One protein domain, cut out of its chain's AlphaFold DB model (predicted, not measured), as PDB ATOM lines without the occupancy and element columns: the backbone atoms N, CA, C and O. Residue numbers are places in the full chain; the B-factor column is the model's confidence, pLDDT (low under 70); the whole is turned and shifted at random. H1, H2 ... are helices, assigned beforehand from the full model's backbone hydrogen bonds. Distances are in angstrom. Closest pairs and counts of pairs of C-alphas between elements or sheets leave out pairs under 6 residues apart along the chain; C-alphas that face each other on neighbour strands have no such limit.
ATOM      1  N   GLY A  24     220.431  35.457 161.128       96.12
ATOM      2  CA  GLY A  24     220.277  34.152 160.472       96.12
ATOM      3  C   GLY A  24     219.328  34.176 159.267       96.12
ATOM      4  O   GLY A  24     219.653  33.653 158.196       96.12
ATOM      5  N   ALA A  25     218.181  34.849 159.406       94.94
ATOM      6  CA  ALA A  25     217.237  35.067 158.317       94.94
ATOM      7  C   ALA A  25     217.857  35.913 157.196       94.94
ATOM      8  O   ALA A  25     217.793  35.513 156.035       94.94
ATOM      9  N   LEU A  26     218.535  37.016 157.537       95.12
ATOM     10  CA  LEU A  26     219.199  37.893 156.572       95.12
ATOM     11  C   LEU A  26     220.252  37.153 155.742       95.12
ATOM     12  O   LEU A  26     220.208  37.202 154.515       95.12
ATOM     13  N   ILE A  27     221.182  36.444 156.390       94.62
ATOM     14  CA  ILE A  27     222.263  35.710 155.711       94.62
ATOM     15  C   ILE A  27     221.688  34.595 154.833       94.62
ATOM     16  O   ILE A  27     222.166  34.348 153.721       94.62
ATOM     17  N   THR A  28     220.630  33.935 155.304       92.31
ATOM     18  CA  THR A  28     219.959  32.883 154.539       92.31
ATOM     19  C   THR A  28     219.230  33.453 153.323       92.31
ATOM     20  O   THR A  28     219.341  32.888 152.231       92.31
ATOM     21  N   ASP A  29     218.532  34.581 153.475       89.94
ATOM     22  CA  ASP A  29     217.772  35.236 152.405       89.94
ATOM     23  C   ASP A  29     218.677  35.896 151.365       89.94
ATOM     24  O   ASP A  29     218.422  35.772 150.167       89.94
ATOM     25  N   ALA A  30     219.812  36.468 151.792       85.94
ATOM     26  CA  ALA A  30     220.852  37.044 150.931       85.94
ATOM     27  C   ALA A  30     221.349  36.073 149.842       85.94
ATOM     28  O   ALA A  30     222.024  36.470 148.885       85.94
ATOM     29  N   ARG A  31     220.974  34.790 149.936       73.06
ATOM     30  CA  ARG A  31     221.129  33.834 148.854       73.06
ATOM     31  C   ARG A  31     220.185  34.037 147.665       73.06
ATOM     32  O   ARG A  31     220.733  33.825 146.597       73.06
ATOM     33  N   TYR A  32     218.879  34.373 147.752       57.00
ATOM     34  CA  TYR A  32     217.991  34.604 146.569       57.00
ATOM     35  C   TYR A  32     216.530  35.063 146.879       57.00
ATOM     36  O   TYR A  32     215.805  34.377 147.595       57.00
ATOM     37  N   LYS A  33     216.042  36.086 146.140       58.75
ATOM     38  CA  LYS A  33     214.760  36.836 146.293       58.75
ATOM     39  C   LYS A  33     213.412  36.064 146.312       58.75
ATOM     40  O   LYS A  33     212.425  36.673 146.700       58.75
ATOM     41  N   ALA A  34     213.274  34.799 145.890       54.62
ATOM     42  CA  ALA A  34     211.927  34.175 145.790       54.62
ATOM     43  C   ALA A  34     211.808  32.784 146.425       54.62
ATOM     44  O   ALA A  34     210.937  32.547 147.254       54.62
ATOM     45  N   THR A  35     212.703  31.855 146.090       64.19
ATOM     46  CA  THR A  35     212.599  30.456 146.553       64.19
ATOM     47  C   THR A  35     213.177  30.227 147.953       64.19
ATOM     48  O   THR A  35     213.024  29.143 148.521       64.19
ATOM     49  N   VAL A  36     213.896  31.213 148.494       74.81
ATOM     50  CA  VAL A  36     214.604  31.107 149.780       74.81
ATOM     51  C   VAL A  36     213.862  31.827 150.901       74.81
ATOM     52  O   VAL A  36     214.042  31.451 152.055       74.81
ATOM     53  N   TRP A  37     212.946  32.745 150.581       83.44
ATOM     54  CA  TRP A  37     212.178  33.474 151.589       83.44
ATOM     55  C   TRP A  37     211.481  32.558 152.610       83.44
ATOM     56  O   TRP A  37     211.686  32.780 153.800       83.44
ATOM     57  N   PRO A  38     210.783  31.463 152.223       87.25
ATOM     58  CA  PRO A  38     210.165  30.571 153.210       87.25
ATOM     59  C   PRO A  38     211.174  29.936 154.174       87.25
ATOM     60  O   PRO A  38     210.842  29.610 155.305       87.25
ATOM     61  N   ARG A  39     212.425  29.760 153.737       88.69
ATOM     62  CA  ARG A  39     213.502  29.166 154.538       88.69
ATOM     63  C   ARG A  39     214.140  30.177 155.483       88.69
ATOM     64  O   ARG A  39     214.362  29.856 156.642       88.69
ATOM     65  N   ALA A  40     214.403  31.386 154.994       91.44
ATOM     66  CA  ALA A  40     214.849  32.489 155.838       91.44
ATOM     67  C   ALA A  40     213.797  32.819 156.902       91.44
ATOM     68  O   ALA A  40     214.131  32.990 158.071       91.44
ATOM     69  N   ARG A  41     212.518  32.811 156.510       91.50
ATOM     70  CA  ARG A  41     211.395  33.000 157.422       91.50
ATOM     71  C   ARG A  41     211.302  31.886 158.462       91.50
ATOM     72  O   ARG A  41     211.096  32.169 159.630       91.50
ATOM     73  N   ARG A  42     211.537  30.640 158.060       93.19
ATOM     74  CA  ARG A  42     211.583  29.522 159.001       93.19
ATOM     75  C   ARG A  42     212.676  29.690 160.065       93.19
ATOM     76  O   ARG A  42     212.381  29.506 161.236       93.19
ATOM     77  N   ILE A  43     213.888  30.109 159.679       94.81
ATOM     78  CA  ILE A  43     214.948  30.453 160.649       94.81
ATOM     79  C   ILE A  43     214.478  31.569 161.585       94.81
ATOM     80  O   ILE A  43     214.671  31.467 162.787       94.81
ATOM     81  N   TYR A  44     213.855  32.614 161.035       95.06
ATOM     82  CA  TYR A  44     213.339  33.728 161.826       95.06
ATOM     83  C   TYR A  44     212.343  33.275 162.903       95.06
ATOM     84  O   TYR A  44     212.421  33.722 164.044       95.06
ATOM     85  N   ASP A  45     211.394  32.412 162.528       94.94
ATOM     86  CA  ASP A  45     210.311  31.987 163.415       94.94
ATOM     87  C   ASP A  45     210.768  30.892 164.409       94.94
ATOM     88  O   ASP A  45     210.278  30.851 165.535       94.94
ATOM     89  N   GLU A  46     211.703  30.011 164.026       97.00
ATOM     90  CA  GLU A  46     212.099  28.840 164.830       97.00
ATOM     91  C   GLU A  46     213.411  29.020 165.621       97.00
ATOM     92  O   GLU A  46     213.589  28.346 166.636       97.00
ATOM     93  N   TRP A  47     214.333  29.895 165.195       96.81
ATOM     94  CA  TRP A  47     215.649  30.104 165.829       96.81
ATOM     95  C   TRP A  47     215.807  31.541 166.360       96.81
ATOM     96  O   TRP A  47     216.626  32.301 165.845       96.81
ATOM     97  N   PRO A  48     215.065  31.951 167.407       96.38
ATOM     98  CA  PRO A  48     215.065  33.336 167.898       96.38
ATOM     99  C   PRO A  48     216.431  33.820 168.413       96.38
ATOM    100  O   PRO A  48     216.713  35.018 168.415       96.38
ATOM    101  N   ASP A  49     217.294  32.902 168.836       96.19
ATOM    102  CA  ASP A  49     218.680  33.161 169.224       96.19
ATOM    103  C   ASP A  49     219.568  33.527 168.027       96.19
ATOM    104  O   ASP A  49     220.534  34.266 168.175       96.19
ATOM    105  N   SER A  50     219.190  33.138 166.807       97.38
ATOM    106  CA  SER A  50     219.891  33.509 165.570       97.38
ATOM    107  C   SER A  50     219.626  34.950 165.108       97.38
ATOM    108  O   SER A  50     219.991  35.328 163.985       97.38
ATOM    109  N   ARG A  51     218.998  35.781 165.955       97.56
ATOM    110  CA  ARG A  51     218.891  37.232 165.735       97.56
ATOM    111  C   ARG A  51     220.264  37.889 165.626       97.56
ATOM    112  O   ARG A  51     220.379  38.871 164.890       97.56
ATOM    113  N   THR A  52     221.277  37.319 166.278       98.56
ATOM    114  CA  THR A  52     222.673  37.749 166.186       98.56
ATOM    115  C   THR A  52     223.524  36.807 165.327       98.56
ATOM    116  O   THR A  52     223.141  35.660 165.079       98.56
ATOM    117  N   THR A  53     224.671  37.284 164.842       98.44
ATOM    118  CA  THR A  53     225.654  36.462 164.117       98.44
ATOM    119  C   THR A  53     226.173  35.344 165.018       98.44
ATOM    120  O   THR A  53     226.173  34.189 164.602       98.44
ATOM    121  N   SER A  54     226.534  35.673 166.258       98.19
ATOM    122  CA  SER A  54     227.011  34.740 167.284       98.19
ATOM    123  C   SER A  54     225.989  33.649 167.622       98.19
ATOM    124  O   SER A  54     226.325  32.466 167.668       98.19
ATOM    125  N   GLY A  55     224.716  34.008 167.790       98.25
ATOM    126  CA  GLY A  55     223.655  33.034 168.033       98.25
ATOM    127  C   GLY A  55     223.383  32.159 166.810       98.25
ATOM    128  O   GLY A  55     223.178  30.952 166.935       98.25
ATOM    129  N   PHE A  56     223.473  32.726 165.602       98.06
ATOM    130  CA  PHE A  56     223.372  31.929 164.383       98.06
ATOM    131  C   PHE A  56     224.564  30.979 164.227       98.06
ATOM    132  O   PHE A  56     224.356  29.818 163.889       98.06
ATOM    133  N   ARG A  57     225.792  31.411 164.546       98.00
ATOM    134  CA  ARG A  57     226.976  30.541 164.612       98.00
ATOM    135  C   ARG A  57     226.740  29.354 165.547       98.00
ATOM    136  O   ARG A  57     226.928  28.223 165.111       98.00
ATOM    137  N   ALA A  58     226.261  29.591 166.768       97.69
ATOM    138  CA  ALA A  58     225.986  28.527 167.736       97.69
ATOM    139  C   ALA A  58     224.961  27.498 167.214       97.69
ATOM    140  O   ALA A  58     225.111  26.290 167.420       97.69
ATOM    141  N   ARG A  59     223.940  27.946 166.468       96.75
ATOM    142  CA  ARG A  59     223.021  27.033 165.766       96.75
ATOM    143  C   ARG A  59     223.710  26.240 164.671       96.75
ATOM    144  O   ARG A  59     223.494  25.042 164.574       96.75
ATOM    145  N   LEU A  60     224.559  26.877 163.873       95.25
ATOM    146  CA  LEU A  60     225.292  26.204 162.798       95.25
ATOM    147  C   LEU A  60     226.296  25.150 163.294       95.25
ATOM    148  O   LEU A  60     226.695  24.294 162.505       95.25
ATOM    149  N   GLU A  61     226.713  25.231 164.557       94.88
ATOM    150  CA  GLU A  61     227.573  24.246 165.224       94.88
ATOM    151  C   GLU A  61     226.790  23.088 165.857       94.88
ATOM    152  O   GLU A  61     227.323  21.987 165.980       94.88
ATOM    153  N   SER A  62     225.538  23.323 166.259       92.50
ATOM    154  CA  SER A  62     224.699  22.326 166.941       92.50
ATOM    155  C   SER A  62     223.706  21.615 166.020       92.50
ATOM    156  O   SER A  62     223.304  20.492 166.313       92.50
ATOM    157  N   GLU A  63     223.332  22.237 164.904       91.81
ATOM    158  CA  GLU A  63     222.310  21.759 163.974       91.81
ATOM    159  C   GLU A  63     222.893  21.529 162.574       91.81
ATOM    160  O   GLU A  63     223.689  22.321 162.061       91.81
ATOM    161  N   ASP A  64     222.422  20.482 161.889       91.38
ATOM    162  CA  ASP A  64     222.760  20.267 160.481       91.38
ATOM    163  C   ASP A  64     221.936  21.204 159.579       91.38
ATOM    164  O   ASP A  64     220.773  20.944 159.247       91.38
ATOM    165  N   LEU A  65     222.543  22.326 159.176       91.50
ATOM    166  CA  LEU A  65     221.881  23.350 158.364       91.50
ATOM    167  C   LEU A  65     221.295  22.809 157.040       91.50
ATOM    168  O   LEU A  65     220.169  23.196 156.704       91.50
ATOM    169  N   PRO A  66     221.991  21.964 156.251       91.25
ATOM    170  CA  PRO A  66     221.409  21.322 155.074       91.25
ATOM    171  C   PRO A  66     220.100  20.582 155.357       91.25
ATOM    172  O   PRO A  66     219.095  20.884 154.702       91.25
ATOM    173  N   THR A  67     220.080  19.688 156.350       91.62
ATOM    174  CA  THR A  67     218.874  18.951 156.751       91.62
ATOM    175  C   THR A  67     217.786  19.910 157.207       91.62
ATOM    176  O   THR A  67     216.653  19.843 156.715       91.62
ATOM    177  N   TYR A  68     218.132  20.869 158.068       91.88
ATOM    178  CA  TYR A  68     217.191  21.863 158.568       91.88
ATOM    179  C   TYR A  68     216.545  22.662 157.425       91.88
ATOM    180  O   TYR A  68     215.319  22.765 157.342       91.88
ATOM    181  N   LEU A  69     217.337  23.153 156.469       89.06
ATOM    182  CA  LEU A  69     216.856  23.912 155.310       89.06
ATOM    183  C   LEU A  69     216.234  23.045 154.202       89.06
ATOM    184  O   LEU A  69     215.767  23.598 153.191       89.06
ATOM    185  N   LYS A  70     216.218  21.715 154.372       88.44
ATOM    186  CA  LYS A  70     215.826  20.731 153.352       88.44
ATOM    187  C   LYS A  70     216.582  20.983 152.044       88.44
ATOM    188  O   LYS A  70     215.985  21.241 150.992       88.44
ATOM    189  N   TRP A  71     217.909  21.010 152.139       85.19
ATOM    190  CA  TRP A  71     218.831  21.300 151.048       85.19
ATOM    191  C   TRP A  71     219.874  20.191 150.909       85.19
ATOM    192  O   TRP A  71     220.193  19.505 151.862       85.19
ATOM    193  N   ARG A  72     220.438  20.045 149.707       85.12
ATOM    194  CA  ARG A  72     221.585  19.160 149.462       85.12
ATOM    195  C   ARG A  72     222.841  19.663 150.181       85.12
ATOM    196  O   ARG A  72     223.270  20.789 149.914       85.12
ATOM    197  N   ASP A  73     223.475  18.801 150.958       81.81
ATOM    198  CA  ASP A  73     224.676  19.096 151.754       81.81
ATOM    199  C   ASP A  73     225.834  19.608 150.889       81.81
ATOM    200  O   ASP A  73     226.492  20.592 151.213       81.81
ATOM    201  N   SER A  74     226.007  19.026 149.700       81.69
ATOM    202  CA  SER A  74     227.045  19.407 148.733       81.69
ATOM    203  C   SER A  74     226.797  20.741 148.023       81.69
ATOM    204  O   SER A  74     227.554  21.134 147.132       81.69
ATOM    205  N   SER A  75     225.722  21.461 148.354       83.81
ATOM    206  CA  SER A  75     225.402  22.696 147.656       83.81
ATOM    207  C   SER A  75     226.409  23.801 148.001       83.81
ATOM    208  O   SER A  75     226.503  24.188 149.167       83.81
ATOM    209  N   PRO A  76     227.043  24.458 147.003       84.75
ATOM    210  CA  PRO A  76     227.908  25.628 147.229       84.75
ATOM    211  C   PRO A  76     227.210  26.762 147.985       84.75
ATOM    212  O   PRO A  76     227.835  27.658 148.547       84.75
ATOM    213  N   LYS A  77     225.878  26.732 147.976       82.94
ATOM    214  CA  LYS A  77     225.039  27.679 148.675       82.94
ATOM    215  C   LYS A  77     225.157  27.497 150.192       82.94
ATOM    216  O   LYS A  77     225.168  28.507 150.890       82.94
ATOM    217  N   ILE A  78     225.202  26.260 150.701       89.06
ATOM    218  CA  ILE A  78     225.344  25.989 152.142       89.06
ATOM    219  C   ILE A  78     226.667  26.569 152.617       89.06
ATOM    220  O   ILE A  78     226.658  27.417 153.500       89.06
ATOM    221  N   LYS A  79     227.765  26.242 151.928       90.19
ATOM    222  CA  LYS A  79     229.085  26.808 152.225       90.19
ATOM    223  C   LYS A  79     229.070  28.341 152.284       90.19
ATOM    224  O   LYS A  79     229.616  28.919 153.210       90.19
ATOM    225  N   LYS A  80     228.384  29.000 151.343       90.88
ATOM    226  CA  LYS A  80     228.243  30.465 151.348       90.88
ATOM    227  C   LYS A  80     227.624  31.006 152.647       90.88
ATOM    228  O   LYS A  80     228.010  32.089 153.053       90.88
ATOM    229  N   ILE A  81     226.681  30.300 153.282       93.19
ATOM    230  CA  ILE A  81     226.103  30.742 154.566       93.19
ATOM    231  C   ILE A  81     227.189  30.756 155.640       93.19
ATOM    232  O   ILE A  81     227.393  31.790 156.261       93.19
ATOM    233  N   TYR A  82     227.925  29.653 155.791       94.69
ATOM    234  CA  TYR A  82     229.033  29.570 156.745       94.69
ATOM    235  C   TYR A  82     230.095  30.642 156.487       94.69
ATOM    236  O   TYR A  82     230.502  31.327 157.420       94.69
ATOM    237  N   ASP A  83     230.486  30.834 155.224       95.88
ATOM    238  CA  ASP A  83     231.483  31.835 154.838       95.88
ATOM    239  C   ASP A  83     231.003  33.267 155.139       95.88
ATOM    240  O   ASP A  83     231.788  34.099 155.583       95.88
ATOM    241  N   LEU A  84     229.716  33.568 154.920       96.19
ATOM    242  CA  LEU A  84     229.136  34.867 155.270       96.19
ATOM    243  C   LEU A  84     229.110  35.081 156.786       96.19
ATOM    244  O   LEU A  84     229.444  36.176 157.218       96.19
ATOM    245  N   VAL A  85     228.757  34.064 157.580       97.44
ATOM    246  CA  VAL A  85     228.803  34.152 159.052       97.44
ATOM    247  C   VAL A  85     230.227  34.429 159.527       97.44
ATOM    248  O   VAL A  85     230.418  35.354 160.305       97.44
ATOM    249  N   SER A  86     231.226  33.714 158.997       97.81
ATOM    250  CA  SER A  86     232.637  33.968 159.326       97.81
ATOM    251  C   SER A  86     233.059  35.400 159.007       97.81
ATOM    252  O   SER A  86     233.660  36.050 159.849       97.81
ATOM    253  N   VAL A  87     232.676  35.938 157.844       97.81
ATOM    254  CA  VAL A  87     232.985  37.339 157.514       97.81
ATOM    255  C   VAL A  87     232.302  38.322 158.468       97.81
ATOM    256  O   VAL A  87     232.900  39.340 158.804       97.81
ATOM    257  N   MET A  88     231.065  38.058 158.901       97.62
ATOM    258  CA  MET A  88     230.400  38.925 159.881       97.62
ATOM    259  C   MET A  88     231.135  38.908 161.228       97.62
ATOM    260  O   MET A  88     231.365  39.974 161.790       97.62
ATOM    261  N   GLU A  89     231.563  37.735 161.702       97.88
ATOM    262  CA  GLU A  89     232.360  37.603 162.931       97.88
ATOM    263  C   GLU A  89     233.720  38.300 162.825       97.88
ATOM    264  O   GLU A  89     234.086  39.056 163.722       97.88
ATOM    265  N   ASP A  90     234.431  38.118 161.709       97.94
ATOM    266  CA  ASP A  90     235.737  38.744 161.463       97.94
ATOM    267  C   ASP A  90     235.647  40.280 161.442       97.94
ATOM    268  O   ASP A  90     236.584  40.976 161.834       97.94
ATOM    269  N   LEU A  91     234.509  40.821 160.994       96.94
ATOM    270  CA  LEU A  91     234.218  42.257 161.009       96.94
ATOM    271  C   LEU A  91     233.645  42.750 162.350       96.94
ATOM    272  O   LEU A  91     233.385  43.947 162.485       96.94
ATOM    273  N   GLY A  92     233.411  41.856 163.318       97.62
ATOM    274  CA  GLY A  92     232.786  42.182 164.601       97.62
ATOM    275  C   GLY A  92     231.326  42.630 164.482       97.62
ATOM    276  O   GLY A  92     230.873  43.446 165.279       97.62
ATOM    277  N   ILE A  93     230.606  42.148 163.466       98.12
ATOM    278  CA  ILE A  93     229.205  42.486 163.194       98.12
ATOM    279  C   ILE A  93     228.320  41.381 163.761       98.12
ATOM    280  O   ILE A  93     228.232  40.286 163.201       98.12
ATOM    281  N   ASP A  94     227.613  41.684 164.841       98.31
ATOM    282  CA  ASP A  94     226.732  40.742 165.518       98.31
ATOM    283  C   ASP A  94     225.254  41.005 165.224       98.31
ATOM    284  O   ASP A  94     224.455  40.073 165.225       98.31
ATOM    285  N   THR A  95     224.861  42.241 164.903       98.38
ATOM    286  CA  THR A  95     223.452  42.585 164.647       98.38
ATOM    287  C   THR A  95     223.198  43.171 163.258       98.38
ATOM    288  O   THR A  95     224.052  43.801 162.633       98.38
ATOM    289  N   VAL A  96     221.953  43.043 162.771       97.25
ATOM    290  CA  VAL A  96     221.536  43.702 161.515       97.25
ATOM    291  C   VAL A  96     221.649  45.228 161.619       97.25
ATOM    292  O   VAL A  96     221.898  45.901 160.619       97.25
ATOM    293  N   ALA A  97     221.464  45.787 162.818       96.00
ATOM    294  CA  ALA A  97     221.587  47.222 163.051       96.00
ATOM    295  C   ALA A  97     223.030  47.700 162.837       96.00
ATOM    296  O   ALA A  97     223.237  48.678 162.120       96.00
ATOM    297  N   GLU A  98     224.018  46.979 163.374       97.19
ATOM    298  CA  GLU A  98     225.440  47.244 163.125       97.19
ATOM    299  C   GLU A  98     225.769  47.153 161.638       97.19
ATOM    300  O   GLU A  98     226.361  48.076 161.079       97.19
ATOM    301  N   LEU A  99     225.310  46.096 160.959       96.69
ATOM    302  CA  LEU A  99     225.527  45.956 159.520       96.69
ATOM    303  C   LEU A  99     224.912  47.127 158.730       96.69
ATOM    304  O   LEU A  99     225.544  47.655 157.817       96.69
ATOM    305  N   SER A 100     223.708  47.575 159.106       94.94
ATOM    306  CA  SER A 100     223.042  48.733 158.490       94.94
ATOM    307  C   SER A 100     223.842  50.022 158.682       94.94
ATOM    308  O   SER A 100     223.960  50.800 157.739       94.94
ATOM    309  N   ILE A 101     224.414  50.252 159.871       94.94
ATOM    310  CA  ILE A 101     225.275  51.417 160.142       94.94
ATOM    311  C   ILE A 101     226.479  51.408 159.199       94.94
ATOM    312  O   ILE A 101     226.785  52.434 158.592       94.94
ATOM    313  N   ARG A 102     227.105  50.245 158.998       95.31
ATOM    314  CA  ARG A 102     228.246  50.110 158.085       95.31
ATOM    315  C   ARG A 102     227.892  50.424 156.635       95.31
ATOM    316  O   ARG A 102     228.683  51.061 155.960       95.31
ATOM    317  N   PHE A 103     226.697  50.057 156.166       93.81
ATOM    318  CA  PHE A 103     226.210  50.419 154.824       93.81
ATOM    319  C   PHE A 103     225.751  51.881 154.680       93.81
ATOM    320  O   PHE A 103     225.365  52.288 153.584       93.81
ATOM    321  N   ARG A 104     225.732  52.671 155.761       91.25
ATOM    322  CA  ARG A 104     225.445  54.118 155.715       91.25
ATOM    323  C   ARG A 104     226.707  54.971 155.748       91.25
ATOM    324  O   ARG A 104     226.656  56.127 155.337       91.25
ATOM    325  N   ASP A 105     227.811  54.421 156.240       93.62
ATOM    326  CA  ASP A 105     229.111  55.078 156.266       93.62
ATOM    327  C   ASP A 105     229.968  54.617 155.080       93.62
ATOM    328  O   ASP A 105     230.251  53.434 154.932       93.62
ATOM    329  N   LEU A 106     230.407  55.552 154.231       89.75
ATOM    330  CA  LEU A 106     231.110  55.221 152.983       89.75
ATOM    331  C   LEU A 106     232.416  54.442 153.208       89.75
ATOM    332  O   LEU A 106     232.766  53.587 152.392       89.75
ATOM    333  N   GLY A 107     233.150  54.741 154.284       93.62
ATOM    334  CA  GLY A 107     234.406  54.063 154.600       93.62
ATOM    335  C   GLY A 107     234.164  52.621 155.040       93.62
ATOM    336  O   GLY A 107     234.745  51.686 154.482       93.62
ATOM    337  N   GLN A 108     233.252  52.437 155.993       95.06
ATOM    338  CA  GLN A 108     232.877  51.117 156.494       95.06
ATOM    339  C   GLN A 108     232.180  50.267 155.434       95.06
ATOM    340  O   GLN A 108     232.407  49.056 155.395       95.06
ATOM    341  N   GLU A 109     231.390  50.874 154.547       95.19
ATOM    342  CA  GLU A 109     230.748  50.182 153.436       95.19
ATOM    343  C   GLU A 109     231.795  49.578 152.496       95.19
ATOM    344  O   GLU A 109     231.699  48.401 152.143       95.19
ATOM    345  N   GLN A 110     232.814  50.347 152.103       95.19
ATOM    346  CA  GLN A 110     233.876  49.850 151.223       95.19
ATOM    347  C   GLN A 110     234.624  48.670 151.850       95.19
ATOM    348  O   GLN A 110     234.859  47.660 151.180       95.19
ATOM    349  N   GLU A 111     234.953  48.769 153.139       96.19
ATOM    350  CA  GLU A 111     235.580  47.686 153.896       96.19
ATOM    351  C   GLU A 111     234.684  46.439 153.954       96.19
ATOM    352  O   GLU A 111     235.113  45.344 153.582       96.19
ATOM    353  N   THR A 112     233.413  46.604 154.331       96.38
ATOM    354  CA  THR A 112     232.434  45.511 154.411       96.38
ATOM    355  C   THR A 112     232.235  44.841 153.058       96.38
ATOM    356  O   THR A 112     232.271  43.614 152.958       96.38
ATOM    357  N   ARG A 113     232.087  45.620 151.981       96.31
ATOM    358  CA  ARG A 113     231.979  45.092 150.616       96.31
ATOM    359  C   ARG A 113     233.223  44.313 150.217       96.31
ATOM    360  O   ARG A 113     233.093  43.245 149.620       96.31
ATOM    361  N   ARG A 114     234.420  44.818 150.532       96.88
ATOM    362  CA  ARG A 114     235.686  44.141 150.227       96.88
ATOM    363  C   ARG A 114     235.772  42.787 150.930       96.88
ATOM    364  O   ARG A 114     236.099  41.802 150.271       96.88
ATOM    365  N   ALA A 115     235.435  42.730 152.216       97.12
ATOM    366  CA  ALA A 115     235.429  41.488 152.985       97.12
ATOM    367  C   ALA A 115     234.401  40.484 152.431       97.12
ATOM    368  O   ALA A 115     234.748  39.353 152.089       97.12
ATOM    369  N   LEU A 116     233.157  40.922 152.208       95.94
ATOM    370  CA  LEU A 116     232.095  40.080 151.647       95.94
ATOM    371  C   LEU A 116     232.421  39.567 150.234       95.94
ATOM    372  O   LEU A 116     232.033  38.455 149.877       95.94
ATOM    373  N   ARG A 117     233.166  40.331 149.421       95.50
ATOM    374  CA  ARG A 117     233.633  39.894 148.089       95.50
ATOM    375  C   ARG A 117     234.658  38.768 148.131       95.50
ATOM    376  O   ARG A 117     234.822  38.098 147.112       95.50
ATOM    377  N   GLY A 118     235.303  38.542 149.275       94.81
ATOM    378  CA  GLY A 118     236.145  37.368 149.502       94.81
ATOM    379  C   GLY A 118     235.353  36.056 149.495       94.81
ATOM    380  O   GLY A 118     235.901  35.002 149.177       94.81
ATOM    381  N   VAL A 119     234.042  36.106 149.764       94.38
ATOM    382  CA  VAL A 119     233.184  34.919 149.758       94.38
ATOM    383  C   VAL A 119     232.861  34.489 148.327       94.38
ATOM    384  O   VAL A 119     232.375  35.256 147.487       94.38
ATOM    385  N   LYS A 120     233.068  33.200 148.041       91.31
ATOM    386  CA  LYS A 120     232.826  32.633 146.711       91.31
ATOM    387  C   LYS A 120     231.379  32.877 146.260       91.31
ATOM    388  O   LYS A 120     230.413  32.624 146.980       91.31
ATOM    389  N   HIS A 121     231.222  33.319 145.012       88.25
ATOM    390  CA  HIS A 121     229.929  33.641 144.394       88.25
ATOM    391  C   HIS A 121     229.157  34.803 145.047       88.25
ATOM    392  O   HIS A 121     227.953  34.920 144.803       88.25
ATOM    393  N   VAL A 122     229.790  35.647 145.866       91.75
ATOM    394  CA  VAL A 122     229.219  36.937 146.285       91.75
ATOM    395  C   VAL A 122     229.641  37.988 145.267       91.75
ATOM    396  O   VAL A 122     230.808  38.350 145.190       91.75
ATOM    397  N   GLY A 123     228.703  38.419 144.420       91.44
ATOM    398  CA  GLY A 123     228.900  39.468 143.408       91.44
ATOM    399  C   GLY A 123     228.319  40.820 143.834       91.44
ATOM    400  O   GLY A 123     227.654  40.865 144.868       91.44
ATOM    401  N   PRO A 124     228.488  41.885 143.023       91.62
ATOM    402  CA  PRO A 124     227.896  43.207 143.276       91.62
ATOM    403  C   PRO A 124     226.412  43.130 143.646       91.62
ATOM    404  O   PRO A 124     226.029  43.542 144.732       91.62
ATOM    405  N   LYS A 125     225.620  42.396 142.849       91.06
ATOM    406  CA  LYS A 125     224.205  42.122 143.140       91.06
ATOM    407  C   LYS A 125     223.953  41.606 144.561       91.06
ATOM    408  O   LYS A 125     222.990  42.018 145.192       91.06
ATOM    409  N   THR A 126     224.752  40.651 145.040       91.19
ATOM    410  CA  THR A 126     224.560  40.073 146.378       91.19
ATOM    411  C   THR A 126     224.891  41.090 147.463       91.19
ATOM    412  O   THR A 126     224.179  41.134 148.456       91.19
ATOM    413  N   LEU A 127     225.924  41.914 147.268       93.56
ATOM    414  CA  LEU A 127     226.263  42.983 148.207       93.56
ATOM    415  C   LEU A 127     225.134  44.007 148.312       93.56
ATOM    416  O   LEU A 127     224.693  44.310 149.414       93.56
ATOM    417  N   ASP A 128     224.638  44.483 147.170       92.50
ATOM    418  CA  ASP A 128     223.548  45.457 147.143       92.50
ATOM    419  C   ASP A 128     222.264  44.861 147.721       92.50
ATOM    420  O   ASP A 128     221.540  45.529 148.451       92.50
ATOM    421  N   TYR A 129     222.020  43.568 147.492       91.25
ATOM    422  CA  TYR A 129     220.893  42.881 148.109       91.25
ATOM    423  C   TYR A 129     221.036  42.743 149.632       91.25
ATOM    424  O   TYR A 129     220.063  42.963 150.343       91.25
ATOM    425  N   ILE A 130     222.232  42.439 150.150       93.19
ATOM    426  CA  ILE A 130     222.496  42.455 151.598       93.19
ATOM    427  C   ILE A 130     222.213  43.853 152.160       93.19
ATOM    428  O   ILE A 130     221.493  43.965 153.149       93.19
ATOM    429  N   ALA A 131     222.701  44.912 151.510       92.62
ATOM    430  CA  ALA A 131     222.457  46.285 151.943       92.62
ATOM    431  C   ALA A 131     220.951  46.609 152.003       92.62
ATOM    432  O   ALA A 131     220.471  47.123 153.017       92.62
ATOM    433  N   ILE A 132     220.185  46.227 150.978       89.69
ATOM    434  CA  ILE A 132     218.717  46.366 150.953       89.69
ATOM    435  C   ILE A 132     218.069  45.625 152.135       89.69
ATOM    436  O   ILE A 132     217.291  46.217 152.886       89.69
ATOM    437  N   LEU A 133     218.449  44.364 152.385       90.88
ATOM    438  CA  LEU A 133     217.914  43.566 153.501       90.88
ATOM    439  C   LEU A 133     218.205  44.184 154.884       90.88
ATOM    440  O   LEU A 133     217.450  43.946 155.829       90.88
ATOM    441  N   THR A 134     219.251  45.013 154.992       90.88
ATOM    442  CA  THR A 134     219.597  45.815 156.187       90.88
ATOM    443  C   THR A 134     218.891  47.176 156.245       90.88
ATOM    444  O   THR A 134     219.295  48.056 157.010       90.88
ATOM    445  N   ARG A 135     217.810  47.362 155.475       86.81
ATOM    446  CA  ARG A 135     217.020  48.603 155.370       86.81
ATOM    447  C   ARG A 135     217.697  49.746 154.611       86.81
ATOM    448  O   ARG A 135     217.339  50.901 154.838       86.81
TER     449      ARG A 135
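Overview. This is residues 24 to 135 of the 197 residues of an uncharacterized protein of Rhodococcus wratislaviensis (UniProt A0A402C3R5). Short helix H1 lies in the middle of a cluster of mostly crossed helices, with H2 folded back beside it, H3 and H4 by its first residue and the longest helix, H6, slanting past it. Along the longest axis, H7, H8 and H9 form a triangle toward one end, while little H5 lies toward the other. The printed part has 112 residues with nine named helices, H1 to H9 in chain order, and no named strand; the class is all helix. It is compact, with a radius of gyration of the C-alphas of 13.1 A and spans of 38 by 26 by 23 A.

Arrangement. The hub is H1, residues 24 to 29. It forms a helical hairpin with H2, residues 37 to 46: they touch at a shallow tilt of 9 degrees, opposite ways, the closest C-alphas being those of Ala 25 and Ala 40, 4.3 A apart. H3, residues 48 to 51, touches H1, closest at the C-alphas of Gly 24 and Ser 50, 5.2 A apart. H4, residues 53 to 62, touches H3 only at the corner, with the C-alphas of Ser 50 and Phe 56 closest at 4.0 A. H5, residues 65 to 68, and H4 meet only through their link. H6, residues 76 to 90, touches H4 at a steep tilt of 48 degrees, opposite ways, closest at the C-alphas of Thr 53 and Val 85, 6.4 A apart. With residues 81 to 85 alone H6 touches H1, closest at the C-alphas of Ile 27 and Ile 81, 6.4 A apart. H7, residues 96 to 102, is apart from H6. H8, residues 106 to 117, and H7 only just touch, with 3 pairs of C-alphas within 8 A, and only at the corner; the C-alphas of Arg 102 and Gln 108 are closest at 5.0 A. H9, residues 124 to 133, only just touches H1, with 3 pairs within 8 A; the C-alphas of Leu 26 and Leu 133 are closest at 6.6 A. Every O i to N i+4 pair is within hydrogen-bond range in H1, H2, H4, H6, H7, H8 and H9; H3 and H5 are too short for such a pair.

Along the chain. H1 begins at C-alpha 24, (220.277, 34.152, 160.472). H6 measures 20.9 A from first to last C-alpha, H8 16.3 A, H4 14.4 A, H9 14.3 A and H2 14.0 A. H9 ends at C-alpha 133, (217.914, 43.566, 153.501).

Size, cuts and confidence. The C-alphas farthest apart, those of Thr 67 and Leu 106, are 38.5 A apart. The printed part has no cut, and no link is long. Mean pLDDT of the printed part is 91.8; residues 32 to 35 are under 70.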